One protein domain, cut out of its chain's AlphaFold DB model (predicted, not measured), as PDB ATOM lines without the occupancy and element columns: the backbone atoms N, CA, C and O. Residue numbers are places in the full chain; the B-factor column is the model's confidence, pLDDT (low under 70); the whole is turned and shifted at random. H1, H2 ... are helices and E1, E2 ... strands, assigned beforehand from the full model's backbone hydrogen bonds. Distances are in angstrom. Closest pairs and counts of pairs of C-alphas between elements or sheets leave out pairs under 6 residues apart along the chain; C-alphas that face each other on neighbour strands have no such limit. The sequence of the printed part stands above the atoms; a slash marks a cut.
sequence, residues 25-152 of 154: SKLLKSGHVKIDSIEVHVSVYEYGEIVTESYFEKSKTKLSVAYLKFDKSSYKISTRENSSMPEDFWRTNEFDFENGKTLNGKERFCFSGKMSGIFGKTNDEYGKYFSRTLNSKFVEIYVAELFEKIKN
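AT A GLANCE: This is residues 25 to 152 of the 154 residues of an uncharacterized protein of Flavobacterium cheongpyeongense (UniProt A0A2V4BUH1). A single twisted sheet of seven strands curls round one long helix, H2, which lies in its hollow; the sheet is a curved wall, not a closed barrel. Beyond one end of H2, the loop of residues 112 to 122 and the short helix H1 extend the long axis. The printed part has 128 residues, with seven named strands followed by two named helices, E1 E2 E3 E4 E5 E6 E7 H1 H2; the sheet has that same strand order and is antiparallel. The class is mixed, helices and strands, and the whole is compact, with a radius of gyration of the C-alphas of 15.0 A and spans of 43 by 29 by 29 A.

HOW THE PARTS SIT: E1, residues 27 to 35, and E2, residues 38 to 45, form a hairpin, with N 31 and O 42 2.9 A apart, within hydrogen-bond range. E3, residues 50 to 56, is next, with N 43 and O 51 at 2.8 A, then E4, residues 61 to 69, with N 52 and O 65 at 2.8 A. E5, residues 74 to 82, pairs with E4 through N 66 and O 78, 2.8 A. E6, residues 89 to 98, pairs with E5 through N 77 and O 95, 2.8 A, and with E7, residues 101 to 111, through N 94 and O 106, 2.9 A. The seven strands are a meander, each the antiparallel neighbour of the one before; E1 and E7 are the edge strands, and they are apart. E7 bends by 62 degrees at residue 104. H1, residues 123 to 127, only grazes the sheet; its closest C-alphas to E7 are those of Phe 109 and Tyr 126, 7.4 A. H2, residues 136 to 150, is on one face of the sheet, making two layers, a helix over a sheet. Its closest C-alphas to E7 are those of Thr 102 and Ala 144, 6.9 A, and to E1 those of Ile 35 and Leu 146, 7.5 A. H2 and E3 are near each other, while H1 and H2 are apart. In both helices every O i to N i+4 pair is within hydrogen-bond range.

IN THESE COORDINATES: E1 begins at C-alpha 27, (123.617, 204.849, 171.736), and is 22.3 A long; E2 is 22.2 A, E3 19.5 A, E4 26.1 A, E5 26.4 A, E6 29.3 A and E7 28.7 A. E7 ends at C-alpha 111, (129.389, 194.423, 147.993). H1 is 6.1 A long; H2 is 20.8 A and ends at C-alpha 150, (139.222, 203.283, 174.017).

THE WHOLE: The two C-alphas farthest apart are those of Gly 117 and Asn 152, 43.4 A. The printed part has no cut. The link from E7 to H1, 11 residues, is long. The mean pLDDT of the printed part is 86.5; residues 113 to 120 of this model are under 70.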
ATOM      1  N   SER A  25     120.915 199.019 168.299       80.56
ATOM      2  CA  SER A  25     121.458 199.136 169.656       80.56
ATOM      3  C   SER A  25     121.434 200.600 170.083       80.56
ATOM      4  O   SER A  25     121.758 201.488 169.285       80.56
ATOM      5  N   LYS A  26     120.967 200.884 171.301       90.50
ATOM      6  CA  LYS A  26     120.797 202.266 171.751       90.50
ATOM      7  C   LYS A  26     122.170 202.884 172.010       90.50
ATOM      8  O   LYS A  26     122.991 202.306 172.719       90.50
ATOM      9  N   LEU A  27     122.412 204.070 171.451       93.56
ATOM     10  CA  LEU A  27     123.617 204.849 171.736       93.56
ATOM     11  C   LEU A  27     123.577 205.320 173.195       93.56
ATOM     12  O   LEU A  27     122.627 205.988 173.606       93.56
ATOM     13  N   LEU A  28     124.605 204.977 173.968       93.94
ATOM     14  CA  LEU A  28     124.744 205.377 175.367       93.94
ATOM     15  C   LEU A  28     125.533 206.676 175.498       93.94
ATOM     16  O   LEU A  28     125.148 207.562 176.257       93.94
ATOM     17  N   LYS A  29     126.640 206.789 174.759       94.00
ATOM     18  CA  LYS A  29     127.482 207.988 174.729       94.00
ATOM     19  C   LYS A  29     128.348 208.026 173.482       94.00
ATOM     20  O   LYS A  29     128.682 206.984 172.918       94.00
ATOM     21  N   SER A  30     128.751 209.225 173.092       95.88
ATOM     22  CA  SER A  30     129.725 209.436 172.031       95.88
ATOM     23  C   SER A  30     130.647 210.609 172.345       95.88
ATOM     24  O   SER A  30     130.351 211.442 173.203       95.88
ATOM     25  N   GLY A  31     131.795 210.649 171.680       94.06
ATOM     26  CA  GLY A  31     132.787 211.701 171.851       94.06
ATOM     27  C   GLY A  31     133.923 211.578 170.849       94.06
ATOM     28  O   GLY A  31     133.957 210.651 170.044       94.06
ATOM     29  N   HIS A  32     134.858 212.518 170.911       94.06
ATOM     30  CA  HIS A  32     136.036 212.529 170.052       94.06
ATOM     31  C   HIS A  32     137.280 212.266 170.888       94.06
ATOM     32  O   HIS A  32     137.426 212.788 171.995       94.06
ATOM     33  N   VAL A  33     138.179 211.451 170.349       90.94
ATOM     34  CA  VAL A  33     139.482 211.153 170.935       90.94
ATOM     35  C   VAL A  33     140.544 211.404 169.888       90.94
ATOM     36  O   VAL A  33     140.345 211.136 168.705       90.94
ATOM     37  N   LYS A  34     141.690 211.923 170.316       88.19
ATOM     38  CA  LYS A  34     142.827 212.116 169.425       88.19
ATOM     39  C   LYS A  34     143.812 210.974 169.616       88.19
ATOM     40  O   LYS A  34     144.253 210.722 170.738       88.19
ATOM     41  N   ILE A  35     144.151 210.303 168.524       85.25
ATOM     42  CA  ILE A  35     145.194 209.280 168.483       85.25
ATOM     43  C   ILE A  35     146.220 209.755 167.471       85.25
ATOM     44  O   ILE A  35     145.934 209.855 166.280       85.25
ATOM     45  N   ASP A  36     147.392 210.131 167.975       83.00
ATOM     46  CA  ASP A  36     148.428 210.828 167.218       83.00
ATOM     47  C   ASP A  36     147.877 212.084 166.521       83.00
ATOM     48  O   ASP A  36     147.481 213.048 167.181       83.00
ATOM     49  N   SER A  37     147.842 212.094 165.189       83.75
ATOM     50  CA  SER A  37     147.271 213.167 164.369       83.75
ATOM     51  C   SER A  37     145.852 212.877 163.872       83.75
ATOM     52  O   SER A  37     145.287 213.707 163.164       83.75
ATOM     53  N   ILE A  38     145.272 211.733 164.240       88.44
ATOM     54  CA  ILE A  38     143.965 211.274 163.769       88.44
ATOM     55  C   ILE A  38     142.911 211.613 164.822       88.44
ATOM     56  O   ILE A  38     143.006 211.202 165.982       88.44
ATOM     57  N   GLU A  39     141.890 212.358 164.412       91.06
ATOM     58  CA  GLU A  39     140.674 212.524 165.199       91.06
ATOM     59  C   GLU A  39     139.765 211.312 164.986       91.06
ATOM     60  O   GLU A  39     139.463 210.927 163.852       91.06
ATOM     61  N   VAL A  40     139.371 210.686 166.090       95.44
ATOM     62  CA  VAL A  40     138.563 209.471 166.106       95.44
ATOM     63  C   VAL A  40     137.272 209.762 166.848       95.44
ATOM     64  O   VAL A  40     137.279 210.073 168.040       95.44
ATOM     65  N   HIS A  41     136.150 209.634 166.152       97.00
ATOM     66  CA  HIS A  41     134.841 209.650 166.787       97.00
ATOM     67  C   HIS A  41     134.578 208.273 167.402       97.00
ATOM     68  O   HIS A  41     134.720 207.256 166.728       97.00
ATOM     69  N   VAL A  42     134.206 208.226 168.679       96.94
ATOM     70  CA  VAL A  42     133.921 207.003 169.439       96.94
ATOM     71  C   VAL A  42     132.460 207.032 169.862       96.94
ATOM     72  O   VAL A  42     131.997 208.006 170.445       96.94
ATOM     73  N   SER A  43     131.738 205.954 169.594       96.25
ATOM     74  CA  SER A  43     130.342 205.747 169.978       96.25
ATOM     75  C   SER A  43     130.218 204.446 170.758       96.25
ATOM     76  O   SER A  43     130.673 203.399 170.304       96.25
ATOM     77  N   VAL A  44     129.601 204.503 171.934       94.50
ATOM     78  CA  VAL A  44     129.374 203.345 172.802       94.50
ATOM     79  C   VAL A  44     127.888 203.054 172.848       94.50
ATOM     80  O   VAL A  44     127.083 203.942 173.137       94.50
ATOM     81  N   TYR A  45     127.537 201.806 172.583       92.56
ATOM     82  CA  TYR A  45     126.165 201.334 172.514       92.56
ATOM     83  C   TYR A  45     125.847 200.371 173.664       92.56
ATOM     84  O   TYR A  45     126.734 199.920 174.400       92.56
ATOM     85  N   GLU A  46     124.564 200.058 173.830       88.94
ATOM     86  CA  GLU A  46     124.118 198.994 174.731       88.94
ATOM     87  C   GLU A  46     124.822 197.663 174.429       88.94
ATOM     88  O   GLU A  46     125.337 197.424 173.334       88.94
ATOM     89  N   TYR A  47     124.887 196.797 175.443       83.50
ATOM     90  CA  TYR A  47     125.581 195.502 175.387       83.50
ATOM     91  C   TYR A  47     127.104 195.589 175.161       83.50
ATOM     92  O   TYR A  47     127.769 194.574 174.964       83.50
ATOM     93  N   GLY A  48     127.691 196.785 175.287       81.62
ATOM     94  CA  GLY A  48     129.142 196.980 175.351       81.62
ATOM     95  C   GLY A  48     129.848 197.050 173.997       81.62
ATOM     96  O   GLY A  48     131.086 197.003 173.972       81.62
ATOM     97  N   GLU A  49     129.090 197.182 172.906       90.94
ATOM     98  CA  GLU A  49     129.609 197.486 171.572       90.94
ATOM     99  C   GLU A  49     130.212 198.897 171.540       90.94
ATOM    100  O   GLU A  49     129.618 199.867 172.019       90.94
ATOM    101  N   ILE A  50     131.412 199.009 170.969       93.62
ATOM    102  CA  ILE A  50     132.074 200.288 170.706       93.62
ATOM    103  C   ILE A  50     132.283 200.394 169.200       93.62
ATOM    104  O   ILE A  50     132.890 199.509 168.604       93.62
ATOM    105  N   VAL A  51     131.816 201.476 168.589       96.00
ATOM    106  CA  VAL A  51     132.065 201.795 167.181       96.00
ATOM    107  C   VAL A  51     132.917 203.046 167.114       96.00
ATOM    108  O   VAL A  51     132.672 204.015 167.830       96.00
ATOM    109  N   THR A  52     133.909 203.033 166.241       96.81
ATOM    110  CA  THR A  52     134.767 204.181 165.980       96.81
ATOM    111  C   THR A  52     134.754 204.544 164.512       96.81
ATOM    112  O   THR A  52     134.596 203.675 163.653       96.81
ATOM    113  N   GLU A  53     134.933 205.826 164.231       97.56
ATOM    114  CA  GLU A  53     135.139 206.342 162.886       97.56
ATOM    115  C   GLU A  53     136.378 207.231 162.870       97.56
ATOM    116  O   GLU A  53     136.451 208.229 163.590       97.56
ATOM    117  N   SER A  54     137.324 206.881 162.006       95.75
ATOM    118  CA  SER A  54     138.601 207.575 161.856       95.75
ATOM    119  C   SER A  54     138.752 208.073 160.429       95.75
ATOM    120  O   SER A  54     138.520 207.313 159.482       95.75
ATOM    121  N   TYR A  55     139.165 209.329 160.256       92.81
ATOM    122  CA  TYR A  55     139.475 209.888 158.940       92.81
ATOM    123  C   TYR A  55     140.985 210.032 158.741       92.81
ATOM    124  O   TYR A  55     141.677 210.681 159.521       92.81
ATOM    125  N   PHE A  56     141.498 209.423 157.675       90.25
ATOM    126  CA  PHE A  56     142.911 209.437 157.315       90.25
ATOM    127  C   PHE A  56     143.155 210.465 156.214       90.25
ATOM    128  O   PHE A  56     142.995 210.159 155.031       90.25
ATOM    129  N   GLU A  57     143.593 211.665 156.600       88.31
ATOM    130  CA  GLU A  57     143.789 212.805 155.690       88.31
ATOM    131  C   GLU A  57     144.676 212.457 154.483       88.31
ATOM    132  O   GLU A  57     144.326 212.714 153.334       88.31
ATOM    133  N   LYS A  58     145.805 211.774 154.726       86.19
ATOM    134  CA  LYS A  58     146.781 211.427 153.679       86.19
ATOM    135  C   LYS A  58     146.185 210.573 152.557       86.19
ATOM    136  O   LYS A  58     146.581 210.734 151.405       86.19
ATOM    137  N   SER A  59     145.275 209.654 152.881       86.19
ATOM    138  CA  SER A  59     144.622 208.791 151.889       86.19
ATOM    139  C   SER A  59     143.192 209.216 151.561       86.19
ATOM    140  O   SER A  59     142.558 208.585 150.719       86.19
ATOM    141  N   LYS A  60     142.688 210.276 152.206       89.19
ATOM    142  CA  LYS A  60     141.304 210.759 152.116       89.19
ATOM    143  C   LYS A  60     140.278 209.651 152.345       89.19
ATOM    144  O   LYS A  60     139.292 209.540 151.622       89.19
ATOM    145  N   THR A  61     140.530 208.794 153.330       90.00
ATOM    146  CA  THR A  61     139.728 207.585 153.560       90.00
ATOM    147  C   THR A  61     139.172 207.558 154.969       90.00
ATOM    148  O   THR A  61     139.870 207.906 155.920       90.00
ATOM    149  N   LYS A  62     137.929 207.095 155.112       93.00
ATOM    150  CA  LYS A  62     137.332 206.791 156.410       93.00
ATOM    151  C   LYS A  62     137.461 205.295 156.703       93.00
ATOM    152  O   LYS A  62     137.120 204.474 155.853       93.00
ATOM    153  N   LEU A  63     137.886 204.963 157.917       95.62
ATOM    154  CA  LEU A  63     137.818 203.614 158.469       95.62
ATOM    155  C   LEU A  63     136.803 203.610 159.610       95.62
ATOM    156  O   LEU A  63     136.918 204.401 160.544       95.62
ATOM    157  N   SER A  64     135.811 202.731 159.535       96.81
ATOM    158  CA  SER A  64     134.943 202.421 160.673       96.81
ATOM    159  C   SER A  64     135.430 201.144 161.345       96.81
ATOM    160  O   SER A  64     135.786 200.195 160.647       96.81
ATOM    161  N   VAL A  65     135.437 201.091 162.675       95.94
ATOM    162  CA  VAL A  65     135.823 199.890 163.432       95.94
ATOM    163  C   VAL A  65     134.788 199.615 164.509       95.94
ATOM    164  O   VAL A  65     134.526 200.478 165.342       95.94
ATOM    165  N   ALA A  66     134.217 198.416 164.498       94.56
ATOM    166  CA  ALA A  66     133.311 197.915 165.518       94.56
ATOM    167  C   ALA A  66     134.034 196.900 166.408       94.56
ATOM    168  O   ALA A  66     134.661 195.961 165.915       94.56
ATOM    169  N   TYR A  67     133.910 197.087 167.718       93.25
ATOM    170  CA  TYR A  67     134.444 196.231 168.768       93.25
ATOM    171  C   TYR A  67     133.277 195.607 169.527       93.25
ATOM    172  O   TYR A  67     132.661 196.246 170.388       93.25
ATOM    173  N   LEU A  68     132.976 194.348 169.221       91.06
ATOM    174  CA  LEU A  68     131.900 193.603 169.860       91.06
ATOM    175  C   LEU A  68     132.465 192.726 170.975       91.06
ATOM    176  O   LEU A  68     133.253 191.817 170.721       91.06
ATOM    177  N   LYS A  69     132.064 192.993 172.218       87.62
ATOM    178  CA  LYS A  69     132.460 192.176 173.368       87.62
ATOM    179  C   LYS A  69     131.685 190.859 173.366       87.62
ATOM    180  O   LYS A  69     130.461 190.890 173.304       87.62
ATOM    181  N   PHE A  70     132.381 189.733 173.494       83.94
ATOM    182  CA  PHE A  70     131.739 188.423 173.657       83.94
ATOM    183  C   PHE A  70     132.148 187.700 174.945       83.94
ATOM    184  O   PHE A  70     131.382 186.879 175.438       83.94
ATOM    185  N   ASP A  71     133.293 188.054 175.537       80.44
ATOM    186  CA  ASP A  71     133.695 187.607 176.877       80.44
ATOM    187  C   ASP A  71     134.446 188.733 177.619       80.44
ATOM    188  O   ASP A  71     134.624 189.841 177.101       80.44
ATOM    189  N   LYS A  72     134.874 188.502 178.864       78.81
ATOM    190  CA  LYS A  72     135.500 189.484 179.756       78.81
ATOM    191  C   LYS A  72     136.675 190.214 179.099       78.81
ATOM    192  O   LYS A  72     136.743 191.443 179.215       78.81
ATOM    193  N   SER A  73     137.548 189.482 178.413       80.44
ATOM    194  CA  SER A  73     138.769 189.977 177.758       80.44
ATOM    195  C   SER A  73     138.803 189.722 176.249       80.44
ATOM    196  O   SER A  73     139.852 189.935 175.637       80.44
ATOM    197  N   SER A  74     137.672 189.326 175.657       86.12
ATOM    198  CA  SER A  74     137.622 188.855 174.274       86.12
ATOM    199  C   SER A  74     136.619 189.646 173.433       86.12
ATOM    200  O   SER A  74     135.467 189.866 173.834       86.12
ATOM    201  N   TYR A  75     137.089 190.106 172.273       89.44
ATOM    202  CA  TYR A  75     136.372 191.014 171.382       89.44
ATOM    203  C   TYR A  75     136.457 190.546 169.943       89.44
ATOM    204  O   TYR A  75     137.512 190.123 169.483       89.44
ATOM    205  N   LYS A  76     135.347 190.663 169.216       91.25
ATOM    206  CA  LYS A  76     135.351 190.539 167.765       91.25
ATOM    207  C   LYS A  76     135.505 191.939 167.198       91.25
ATOM    208  O   LYS A  76     134.692 192.819 167.493       91.25
ATOM    209  N   ILE A  77     136.544 192.140 166.406       92.19
ATOM    210  CA  ILE A  77     136.822 193.400 165.729       92.19
ATOM    211  C   ILE A  77     136.396 193.250 164.276       92.19
ATOM    212  O   ILE A  77     136.795 192.301 163.602       92.19
ATOM    213  N   SER A  78     135.599 194.191 163.786       94.00
ATOM    214  CA  SER A  78     135.248 194.281 162.373       94.00
ATOM    215  C   SER A  78     135.492 195.689 161.868       94.00
ATOM    216  O   SER A  78     135.088 196.665 162.495       94.00
ATOM    217  N   THR A  79     136.171 195.797 160.736       95.25
ATOM    218  CA  THR A  79     136.476 197.078 160.098       95.25
ATOM    219  C   THR A  79     135.646 197.274 158.844       95.25
ATOM    220  O   THR A  79     135.254 196.311 158.194       95.25
ATOM    221  N   ARG A  80     135.415 198.523 158.457       94.44
ATOM    222  CA  ARG A  80     134.813 198.861 157.173       94.44
ATOM    223  C   ARG A  80     135.519 200.057 156.565       94.44
ATOM    224  O   ARG A  80     135.546 201.138 157.148       94.44
ATOM    225  N   GLU A  81     136.026 199.854 155.363       94.00
ATOM    226  CA  GLU A  81     136.539 200.896 154.489       94.00
ATOM    227  C   GLU A  81     135.728 200.863 153.197       94.00
ATOM    228  O   GLU A  81     135.704 199.852 152.495       94.00
ATOM    229  N   ASN A  82     135.049 201.961 152.881       89.88
ATOM    230  CA  ASN A  82     134.333 202.054 151.616       89.88
ATOM    231  C   ASN A  82     135.328 202.251 150.470       89.88
ATOM    232  O   ASN A  82     136.328 202.958 150.616       89.88
ATOM    233  N   SER A  83     135.045 201.622 149.335       86.56
ATOM    234  CA  SER A  83     135.853 201.790 148.134       86.56
ATOM    235  C   SER A  83     135.696 203.201 147.561       86.56
ATOM    236  O   SER A  83     134.688 203.871 147.797       86.56
ATOM    237  N   SER A  84     136.682 203.655 146.791       82.75
ATOM    238  CA  SER A  84     136.610 204.943 146.095       82.75
ATOM    239  C   SER A  84     135.539 204.962 145.002       82.75
ATOM    240  O   SER A  84     134.935 206.003 144.773       82.75
ATOM    241  N   MET A  85     135.285 203.819 144.364       75.12
ATOM    242  CA  MET A  85     134.130 203.509 143.523       75.12
ATOM    243  C   MET A  85     134.070 201.987 143.346       75.12
ATOM    244  O   MET A  85     135.122 201.377 143.133       75.12
ATOM    245  N   PRO A  86     132.881 201.361 143.308       72.81
ATOM    246  CA  PRO A  86     131.530 201.917 143.438       72.81
ATOM    247  C   PRO A  86     131.064 202.042 144.901       72.81
ATOM    248  O   PRO A  86     131.593 201.392 145.797       72.81
ATOM    249  N   GLU A  87     130.036 202.866 145.133       70.94
ATOM    250  CA  GLU A  87     129.546 203.243 146.477       70.94
ATOM    251  C   GLU A  87     129.126 202.053 147.352       70.94
ATOM    252  O   GLU A  87     129.302 202.066 148.570       70.94
ATOM    253  N   ASP A  88     128.628 200.992 146.720       80.25
ATOM    254  CA  ASP A  88     128.144 199.784 147.382       80.25
ATOM    255  C   ASP A  88     129.233 198.716 147.583       80.25
ATOM    256  O   ASP A  88     128.907 197.576 147.910       80.25
ATOM    257  N   PHE A  89     130.513 199.063 147.408       86.62
ATOM    258  CA  PHE A  89     131.660 198.174 147.593       86.62
ATOM    259  C   PHE A  89     132.521 198.610 148.775       86.62
ATOM    260  O   PHE A  89     132.903 199.778 148.886       86.62
ATOM    261  N   TRP A  90     132.858 197.674 149.658       90.62
ATOM    262  CA  TRP A  90     133.693 197.939 150.824       90.62
ATOM    263  C   TRP A  90     134.644 196.784 151.128       90.62
ATOM    264  O   TRP A  90     134.392 195.620 150.814       90.62
ATOM    265  N   ARG A  91     135.753 197.120 151.780       90.69
ATOM    266  CA  ARG A  91     136.691 196.173 152.366       90.69
ATOM    267  C   ARG A  91     136.378 196.032 153.849       90.69
ATOM    268  O   ARG A  91     136.149 197.027 154.540       90.69
ATOM    269  N   THR A  92     136.390 194.797 154.333       91.44
ATOM    270  CA  THR A  92     136.271 194.467 155.753       91.44
ATOM    271  C   THR A  92     137.444 193.594 156.167       91.44
ATOM    272  O   THR A  92     137.825 192.663 155.463       91.44
ATOM    273  N   ASN A  93     138.002 193.877 157.332       90.94
ATOM    274  CA  ASN A  93     138.889 192.970 158.051       90.94
ATOM    275  C   ASN A  93     138.181 192.551 159.333       90.94
ATOM    276  O   ASN A  93     137.687 193.420 160.058       90.94
ATOM    277  N   GLU A  94     138.117 191.249 159.578       91.62
ATOM    278  CA  GLU A  94     137.627 190.667 160.823       91.62
ATOM    279  C   GLU A  94     138.807 190.088 161.605       91.62
ATOM    280  O   GLU A  94     139.633 189.382 161.026       91.62
ATOM    281  N   PHE A  95     138.862 190.367 162.904       88.81
ATOM    282  CA  PHE A  95     139.859 189.821 163.823       88.81
ATOM    283  C   PHE A  95     139.170 189.369 165.105       88.81
ATOM    284  O   PHE A  95     138.259 190.046 165.594       88.81
ATOM    285  N   ASP A  96     139.655 188.281 165.685       88.94
ATOM    286  CA  ASP A  96     139.415 188.006 167.094       88.94
ATOM    287  C   ASP A  96     140.479 188.747 167.902       88.94
ATOM    288  O   ASP A  96     141.622 188.896 167.472       88.94
ATOM    289  N   PHE A  97     140.114 189.268 169.062       84.88
ATOM    290  CA  PHE A  97     141.035 189.986 169.925       84.88
ATOM    291  C   PHE A  97     140.932 189.438 171.330       84.88
ATOM    292  O   PHE A  97     139.865 189.483 171.943       84.88
ATOM    293  N   GLU A  98     142.048 188.949 171.846       85.69
ATOM    294  CA  GLU A  98     142.116 188.322 173.153       85.69
ATOM    295  C   GLU A  98     143.380 188.786 173.873       85.69
ATOM    296  O   GLU A  98     144.481 188.764 173.321       85.69
ATOM    297  N   ASN A  99     143.223 189.235 175.120       80.19
ATOM    298  CA  ASN A  99     144.339 189.626 175.990       80.19
ATOM    299  C   ASN A  99     145.322 190.627 175.345       80.19
ATOM    300  O   ASN A  99     146.535 190.522 175.524       80.19
ATOM    301  N   GLY A 100     144.805 191.603 174.592       71.25
ATOM    302  CA  GLY A 100     145.636 192.641 173.975       71.25
ATOM    303  C   GLY A 100     146.240 192.259 172.619       71.25
ATOM    304  O   GLY A 100     147.058 193.015 172.101       71.25
ATOM    305  N   LYS A 101     145.887 191.097 172.052       79.75
ATOM    306  CA  LYS A 101     146.456 190.585 170.798       79.75
ATOM    307  C   LYS A 101     145.372 190.269 169.777       79.75
ATOM    308  O   LYS A 101     144.341 189.699 170.123       79.75
ATOM    309  N   THR A 102     145.647 190.597 168.519       81.62
ATOM    310  CA  THR A 102     144.867 190.156 167.361       81.62
ATOM    311  C   THR A 102     145.153 188.685 167.064       81.62
ATOM    312  O   THR A 102     146.296 188.230 167.078       81.62
ATOM    313  N   LEU A 103     144.091 187.930 166.814       82.25
ATOM    314  CA  LEU A 103     144.079 186.523 166.445       82.25
ATOM    315  C   LEU A 103     143.259 186.374 165.156       82.25
ATOM    316  O   LEU A 103     142.264 187.070 164.958       82.25
ATOM    317  N   ASN A 104     143.664 185.442 164.289       73.75
ATOM    318  CA  ASN A 104     142.889 184.990 163.126       73.75
ATOM    319  C   ASN A 104     142.308 186.121 162.245       73.75
ATOM    320  O   ASN A 104     141.096 186.223 162.063       73.75
ATOM    321  N   GLY A 105     143.171 186.957 161.662       79.88
ATOM    322  CA  GLY A 105     142.748 188.011 160.739       79.88
ATOM    323  C   GLY A 105     142.226 187.469 159.405       79.88
ATOM    324  O   GLY A 105     142.899 186.683 158.735       79.88
ATOM    325  N   LYS A 106     141.042 187.922 158.983       87.31
ATOM    326  CA  LYS A 106     140.480 187.630 157.656       87.31
ATOM    327  C   LYS A 106     140.040 188.908 156.954       87.31
ATOM    328  O   LYS A 106     139.085 189.560 157.373       87.31
ATOM    329  N   GLU A 107     140.697 189.220 155.842       87.50
ATOM    330  CA  GLU A 107     140.264 190.268 154.913       87.50
ATOM    331  C   GLU A 107     139.178 189.716 153.978       87.50
ATOM    332  O   GLU A 107     139.249 188.573 153.509       87.50
ATOM    333  N   ARG A 108     138.148 190.518 153.714       87.31
ATOM    334  CA  ARG A 108     137.117 190.231 152.718       87.31
ATOM    335  C   ARG A 108     136.757 191.499 151.954       87.31
ATOM    336  O   ARG A 108     136.724 192.598 152.505       87.31
ATOM    337  N   PHE A 109     136.401 191.306 150.695       86.19
ATOM    338  CA  PHE A 109     135.767 192.317 149.864       86.19
ATOM    339  C   PHE A 109     134.268 192.032 149.825       86.19
ATOM    340  O   PHE A 109     133.848 190.904 149.560       86.19
ATOM    341  N   CYS A 110     133.463 193.035 150.139       83.88
ATOM    342  CA  CYS A 110     132.024 192.908 150.293       83.88
ATOM    343  C   CYS A 110     131.320 193.937 149.417       83.88
ATOM    344  O   CYS A 110     131.787 195.062 149.271       83.88
ATOM    345  N   PHE A 111     130.190 193.553 148.841       81.69
ATOM    346  CA  PHE A 111     129.389 194.423 147.993       81.69
ATOM    347  C   PHE A 111     127.904 194.191 148.245       81.69
ATOM    348  O   PHE A 111     127.492 193.107 148.670       81.69
ATOM    349  N   SER A 112     127.088 195.201 147.959       74.38
ATOM    350  CA  SER A 112     125.640 195.017 147.884       74.38
ATOM    351  C   SER A 112     125.283 194.213 146.623       74.38
ATOM    352  O   SER A 112     125.968 194.282 145.599       74.38
ATOM    353  N   GLY A 113     124.175 193.467 146.661       62.34
ATOM    354  CA  GLY A 113     123.681 192.700 145.507       62.34
ATOM    355  C   GLY A 113     123.304 193.549 144.282       62.34
ATOM    356  O   GLY A 113     122.917 192.995 143.259       62.34
ATOM    357  N   LYS A 114     123.417 194.883 144.358       63.91
ATOM    358  CA  LYS A 114     123.157 195.810 143.248       63.91
ATOM    359  C   LYS A 114     124.336 195.935 142.273       63.91
ATOM    360  O   LYS A 114     124.214 196.613 141.258       63.91
ATOM    361  N   MET A 115     125.473 195.297 142.557       63.97
ATOM    362  CA  MET A 115     126.677 195.389 141.729       63.97
ATOM    363  C   MET A 115     126.810 194.229 140.737       63.97
ATOM    364  O   MET A 115     127.285 193.152 141.083       63.97
ATOM    365  N   SER A 116     126.477 194.476 139.469       59.12
ATOM    366  CA  SER A 116     126.718 193.535 138.361       59.12
ATOM    367  C   SER A 116     128.125 193.645 137.748       59.12
ATOM    368  O   SER A 116     128.620 192.676 137.185       59.12
ATOM    369  N   GLY A 117     128.807 194.793 137.877       60.28
ATOM    370  CA  GLY A 117     130.054 195.096 137.145       60.28
ATOM    371  C   GLY A 117     131.383 194.721 137.820       60.28
ATOM    372  O   GLY A 117     132.449 195.039 137.291       60.28
ATOM    373  N   ILE A 118     131.354 194.113 139.010       64.25
ATOM    374  CA  ILE A 118     132.561 193.819 139.816       64.25
ATOM    375  C   ILE A 118     132.696 192.332 140.162       64.25
ATOM    376  O   ILE A 118     133.767 191.899 140.576       64.25
ATOM    377  N   PHE A 119     131.660 191.529 139.914       65.12
ATOM    378  CA  PHE A 119     131.719 190.083 140.100       65.12
ATOM    379  C   PHE A 119     132.809 189.437 139.232       65.12
ATOM    380  O   PHE A 119     132.923 189.734 138.045       65.12
ATOM    381  N   GLY A 120     133.582 188.524 139.827       67.94
ATOM    382  CA  GLY A 120     134.574 187.707 139.118       67.94
ATOM    383  C   GLY A 120     135.980 188.303 139.005       67.94
ATOM    384  O   GLY A 120     136.839 187.664 138.405       67.94
ATOM    385  N   LYS A 121     136.249 189.480 139.587       73.81
ATOM    386  CA  LYS A 121     137.612 190.031 139.633       73.81
ATOM    387  C   LYS A 121     138.463 189.350 140.708       73.81
ATOM    388  O   LYS A 121     137.952 188.776 141.673       73.81
ATOM    389  N   THR A 122     139.775 189.439 140.535       77.75
ATOM    390  CA  THR A 122     140.779 188.971 141.498       77.75
ATOM    391  C   THR A 122     140.924 189.933 142.682       77.75
ATOM    392  O   THR A 122     140.565 191.109 142.602       77.75
ATOM    393  N   ASN A 123     141.506 189.456 143.788       78.50
ATOM    394  CA  ASN A 123     141.793 190.296 144.958       78.50
ATOM    395  C   ASN A 123     142.679 191.503 144.615       78.50
ATOM    396  O   ASN A 123     142.431 192.602 145.109       78.50
ATOM    397  N   ASP A 124     143.655 191.332 143.721       82.31
ATOM    398  CA  ASP A 124     144.536 192.418 143.278       82.31
ATOM    399  C   ASP A 124     143.772 193.501 142.510       82.31
ATOM    400  O   ASP A 124     144.046 194.697 142.637       82.31
ATOM    401  N   GLU A 125     142.779 193.100 141.718       84.19
ATOM    402  CA  GLU A 125     141.910 194.034 141.012       84.19
ATOM    403  C   GLU A 125     140.968 194.769 141.962       84.19
ATOM    404  O   GLU A 125     140.757 195.969 141.780       84.19
ATOM    405  N   TYR A 126     140.449 194.098 142.994       83.56
ATOM    406  CA  TYR A 126     139.680 194.754 144.053       83.56
ATOM    407  C   TYR A 126     140.527 195.754 144.840       83.56
ATOM    408  O   TYR A 126     140.073 196.867 145.104       83.56
ATOM    409  N   GLY A 127     141.777 195.406 145.154       82.62
ATOM    410  CA  GLY A 127     142.694 196.246 145.924       82.62
ATOM    411  C   GLY A 127     142.931 197.638 145.325       82.62
ATOM    412  O   GLY A 127     143.223 198.580 146.060       82.62
ATOM    413  N   LYS A 128     142.750 197.809 144.008       86.94
ATOM    414  CA  LYS A 128     142.903 199.104 143.314       86.94
ATOM    415  C   LYS A 128     141.875 200.155 143.741       86.94
ATOM    416  O   LYS A 128     142.131 201.342 143.554       86.94
ATOM    417  N   TYR A 129     140.743 199.734 144.302       87.69
ATOM    418  CA  TYR A 129     139.662 200.629 144.724       87.69
ATOM    419  C   TYR A 129     139.780 201.082 146.188       87.69
ATOM    420  O   TYR A 129     138.933 201.838 146.659       87.69
ATOM    421  N   PHE A 130     140.814 200.641 146.909       90.62
ATOM    422  CA  PHE A 130     140.996 200.921 148.334       90.62
ATOM    423  C   PHE A 130     142.294 201.674 148.620       90.62
ATOM    424  O   PHE A 130     143.214 201.738 147.796       90.62
ATOM    425  N   SER A 131     142.388 202.240 149.821       89.94
ATOM    426  CA  SER A 131     143.598 202.901 150.281       89.94
ATOM    427  C   SER A 131     144.745 201.903 150.410       89.94
ATOM    428  O   SER A 131     144.669 200.907 151.137       89.94
ATOM    429  N   ARG A 132     145.872 202.227 149.767       88.94
ATOM    430  CA  ARG A 132     147.144 201.512 149.974       88.94
ATOM    431  C   ARG A 132     147.691 201.715 151.390       88.94
ATOM    432  O   ARG A 132     148.443 200.876 151.884       88.94
ATOM    433  N   THR A 133     147.323 202.826 152.034       87.06
ATOM    434  CA  THR A 133     147.697 203.124 153.420       87.06
ATOM    435  C   THR A 133     146.977 202.192 154.388       87.06
ATOM    436  O   THR A 133     147.615 201.670 155.293       87.06
ATOM    437  N   LEU A 134     145.694 201.905 154.152       90.19
ATOM    438  CA  LEU A 134     144.883 201.024 155.000       90.19
ATOM    439  C   LEU A 134     145.024 199.537 154.635       90.19
ATOM    440  O   LEU A 134     144.054 198.789 154.666       90.19
ATOM    441  N   ASN A 135     146.223 199.082 154.262       89.06
ATOM    442  CA  ASN A 135     146.450 197.651 154.037       89.06
ATOM    443  C   ASN A 135     146.235 196.830 155.324       89.06
ATOM    444  O   ASN A 135     146.298 197.367 156.430       89.06
ATOM    445  N   SER A 136     146.012 195.523 155.171       85.81
ATOM    446  CA  SER A 136     145.665 194.611 156.270       85.81
ATOM    447  C   SER A 136     146.623 194.689 157.463       85.81
ATOM    448  O   SER A 136     146.166 194.787 158.597       85.81
ATOM    449  N   LYS A 137     147.939 194.747 157.218       89.62
ATOM    450  CA  LYS A 137     148.960 194.859 158.274       89.62
ATOM    451  C   LYS A 137     148.849 196.168 159.057       89.62
ATOM    452  O   LYS A 137     148.953 196.161 160.279       89.62
ATOM    453  N   PHE A 138     148.668 197.293 158.364       91.12
ATOM    454  CA  PHE A 138     148.458 198.578 159.032       91.12
ATOM    455  C   PHE A 138     147.170 198.559 159.856       91.12
ATOM    456  O   PHE A 138     147.184 198.957 161.019       91.12
ATOM    457  N   VAL A 139     146.074 198.075 159.263       92.06
ATOM    458  CA  VAL A 139     144.763 198.012 159.919       92.06
ATOM    459  C   VAL A 139     144.833 197.168 161.185       92.06
ATOM    460  O   VAL A 139     144.334 197.610 162.210       92.06
ATOM    461  N   GLU A 140     145.484 196.007 161.145       91.38
ATOM    462  CA  GLU A 140     145.650 195.131 162.308       91.38
ATOM    463  C   GLU A 140     146.340 195.836 163.489       91.38
ATOM    464  O   GLU A 140     145.825 195.819 164.608       91.38
ATOM    465  N   ILE A 141     147.469 196.508 163.239       90.75
ATOM    466  CA  ILE A 141     148.196 197.262 164.274       90.75
ATOM    467  C   ILE A 141     147.325 198.410 164.798       90.75
ATOM    468  O   ILE A 141     147.149 198.566 166.007       90.75
ATOM    469  N   TYR A 142     146.723 199.174 163.883       91.88
ATOM    470  CA  TYR A 142     145.910 200.336 164.217       91.88
ATOM    471  C   TYR A 142     144.706 199.979 165.093       91.88
ATOM    472  O   TYR A 142     144.449 200.657 166.086       91.88
ATOM    473  N   VAL A 143     143.962 198.912 164.768       92.56
ATOM    474  CA  VAL A 143     142.767 198.544 165.548       92.56
ATOM    475  C   VAL A 143     143.109 198.066 166.954       92.56
ATOM    476  O   VAL A 143     142.311 198.300 167.865       92.56
ATOM    477  N   ALA A 144     144.271 197.432 167.141       90.38
ATOM    478  CA  ALA A 144     144.761 197.008 168.447       90.38
ATOM    479  C   ALA A 144     145.164 198.215 169.310       90.38
ATOM    480  O   ALA A 144     144.726 198.332 170.456       90.38
ATOM    481  N   GLU A 145     145.931 199.152 168.747       91.50
ATOM    482  CA  GLU A 145     146.317 200.392 169.432       91.50
ATOM    483  C   GLU A 145     145.098 201.251 169.782       91.50
ATOM    484  O   GLU A 145     144.965 201.723 170.915       91.50
ATOM    485  N   LEU A 146     144.168 201.404 168.834       92.19
ATOM    486  CA  LEU A 146     142.908 202.111 169.039       92.19
ATOM    487  C   LEU A 146     142.104 201.473 170.176       92.19
ATOM    488  O   LEU A 146     141.638 202.189 171.066       92.19
ATOM    489  N   PHE A 147     141.997 200.142 170.202       90.94
ATOM    490  CA  PHE A 147     141.293 199.437 171.270       90.94
ATOM    491  C   PHE A 147     141.885 199.734 172.649       90.94
ATOM    492  O   PHE A 147     141.149 200.055 173.582       90.94
ATOM    493  N   GLU A 148     143.210 199.694 172.786       89.19
ATOM    494  CA  GLU A 148     143.887 199.976 174.055       89.19
ATOM    495  C   GLU A 148     143.602 201.390 174.580       89.19
ATOM    496  O   GLU A 148     143.488 201.584 175.794       89.19
ATOM    497  N   LYS A 149     143.414 202.366 173.685       90.75
ATOM    498  CA  LYS A 149     143.039 203.742 174.049       90.75
ATOM    499  C   LYS A 149     141.575 203.874 174.460       90.75
ATOM    500  O   LYS A 149     141.269 204.668 175.349       90.75
ATOM    501  N   ILE A 150     140.673 203.114 173.836       90.75
ATOM    502  CA  ILE A 150     139.222 203.283 174.017       90.75
ATOM    503  C   ILE A 150     138.570 202.220 174.908       90.75
ATOM    504  O   ILE A 150     137.403 202.359 175.253       90.75
ATOM    505  N   LYS A 151     139.265 201.160 175.329       86.50
ATOM    506  CA  LYS A 151     138.651 200.062 176.107       86.50
ATOM    507  C   LYS A 151     137.996 200.506 177.422       86.50
ATOM    508  O   LYS A 151     137.047 199.865 177.874       86.50
ATOM    509  N   ASN A 152     138.473 201.612 177.996       85.81
ATOM    510  CA  ASN A 152     137.945 202.228 179.218       85.81
ATOM    511  C   ASN A 152     136.898 203.317 178.944       85.81
ATOM    512  O   ASN A 152     136.400 203.925 179.883       85.81
TER     513      ASN A 152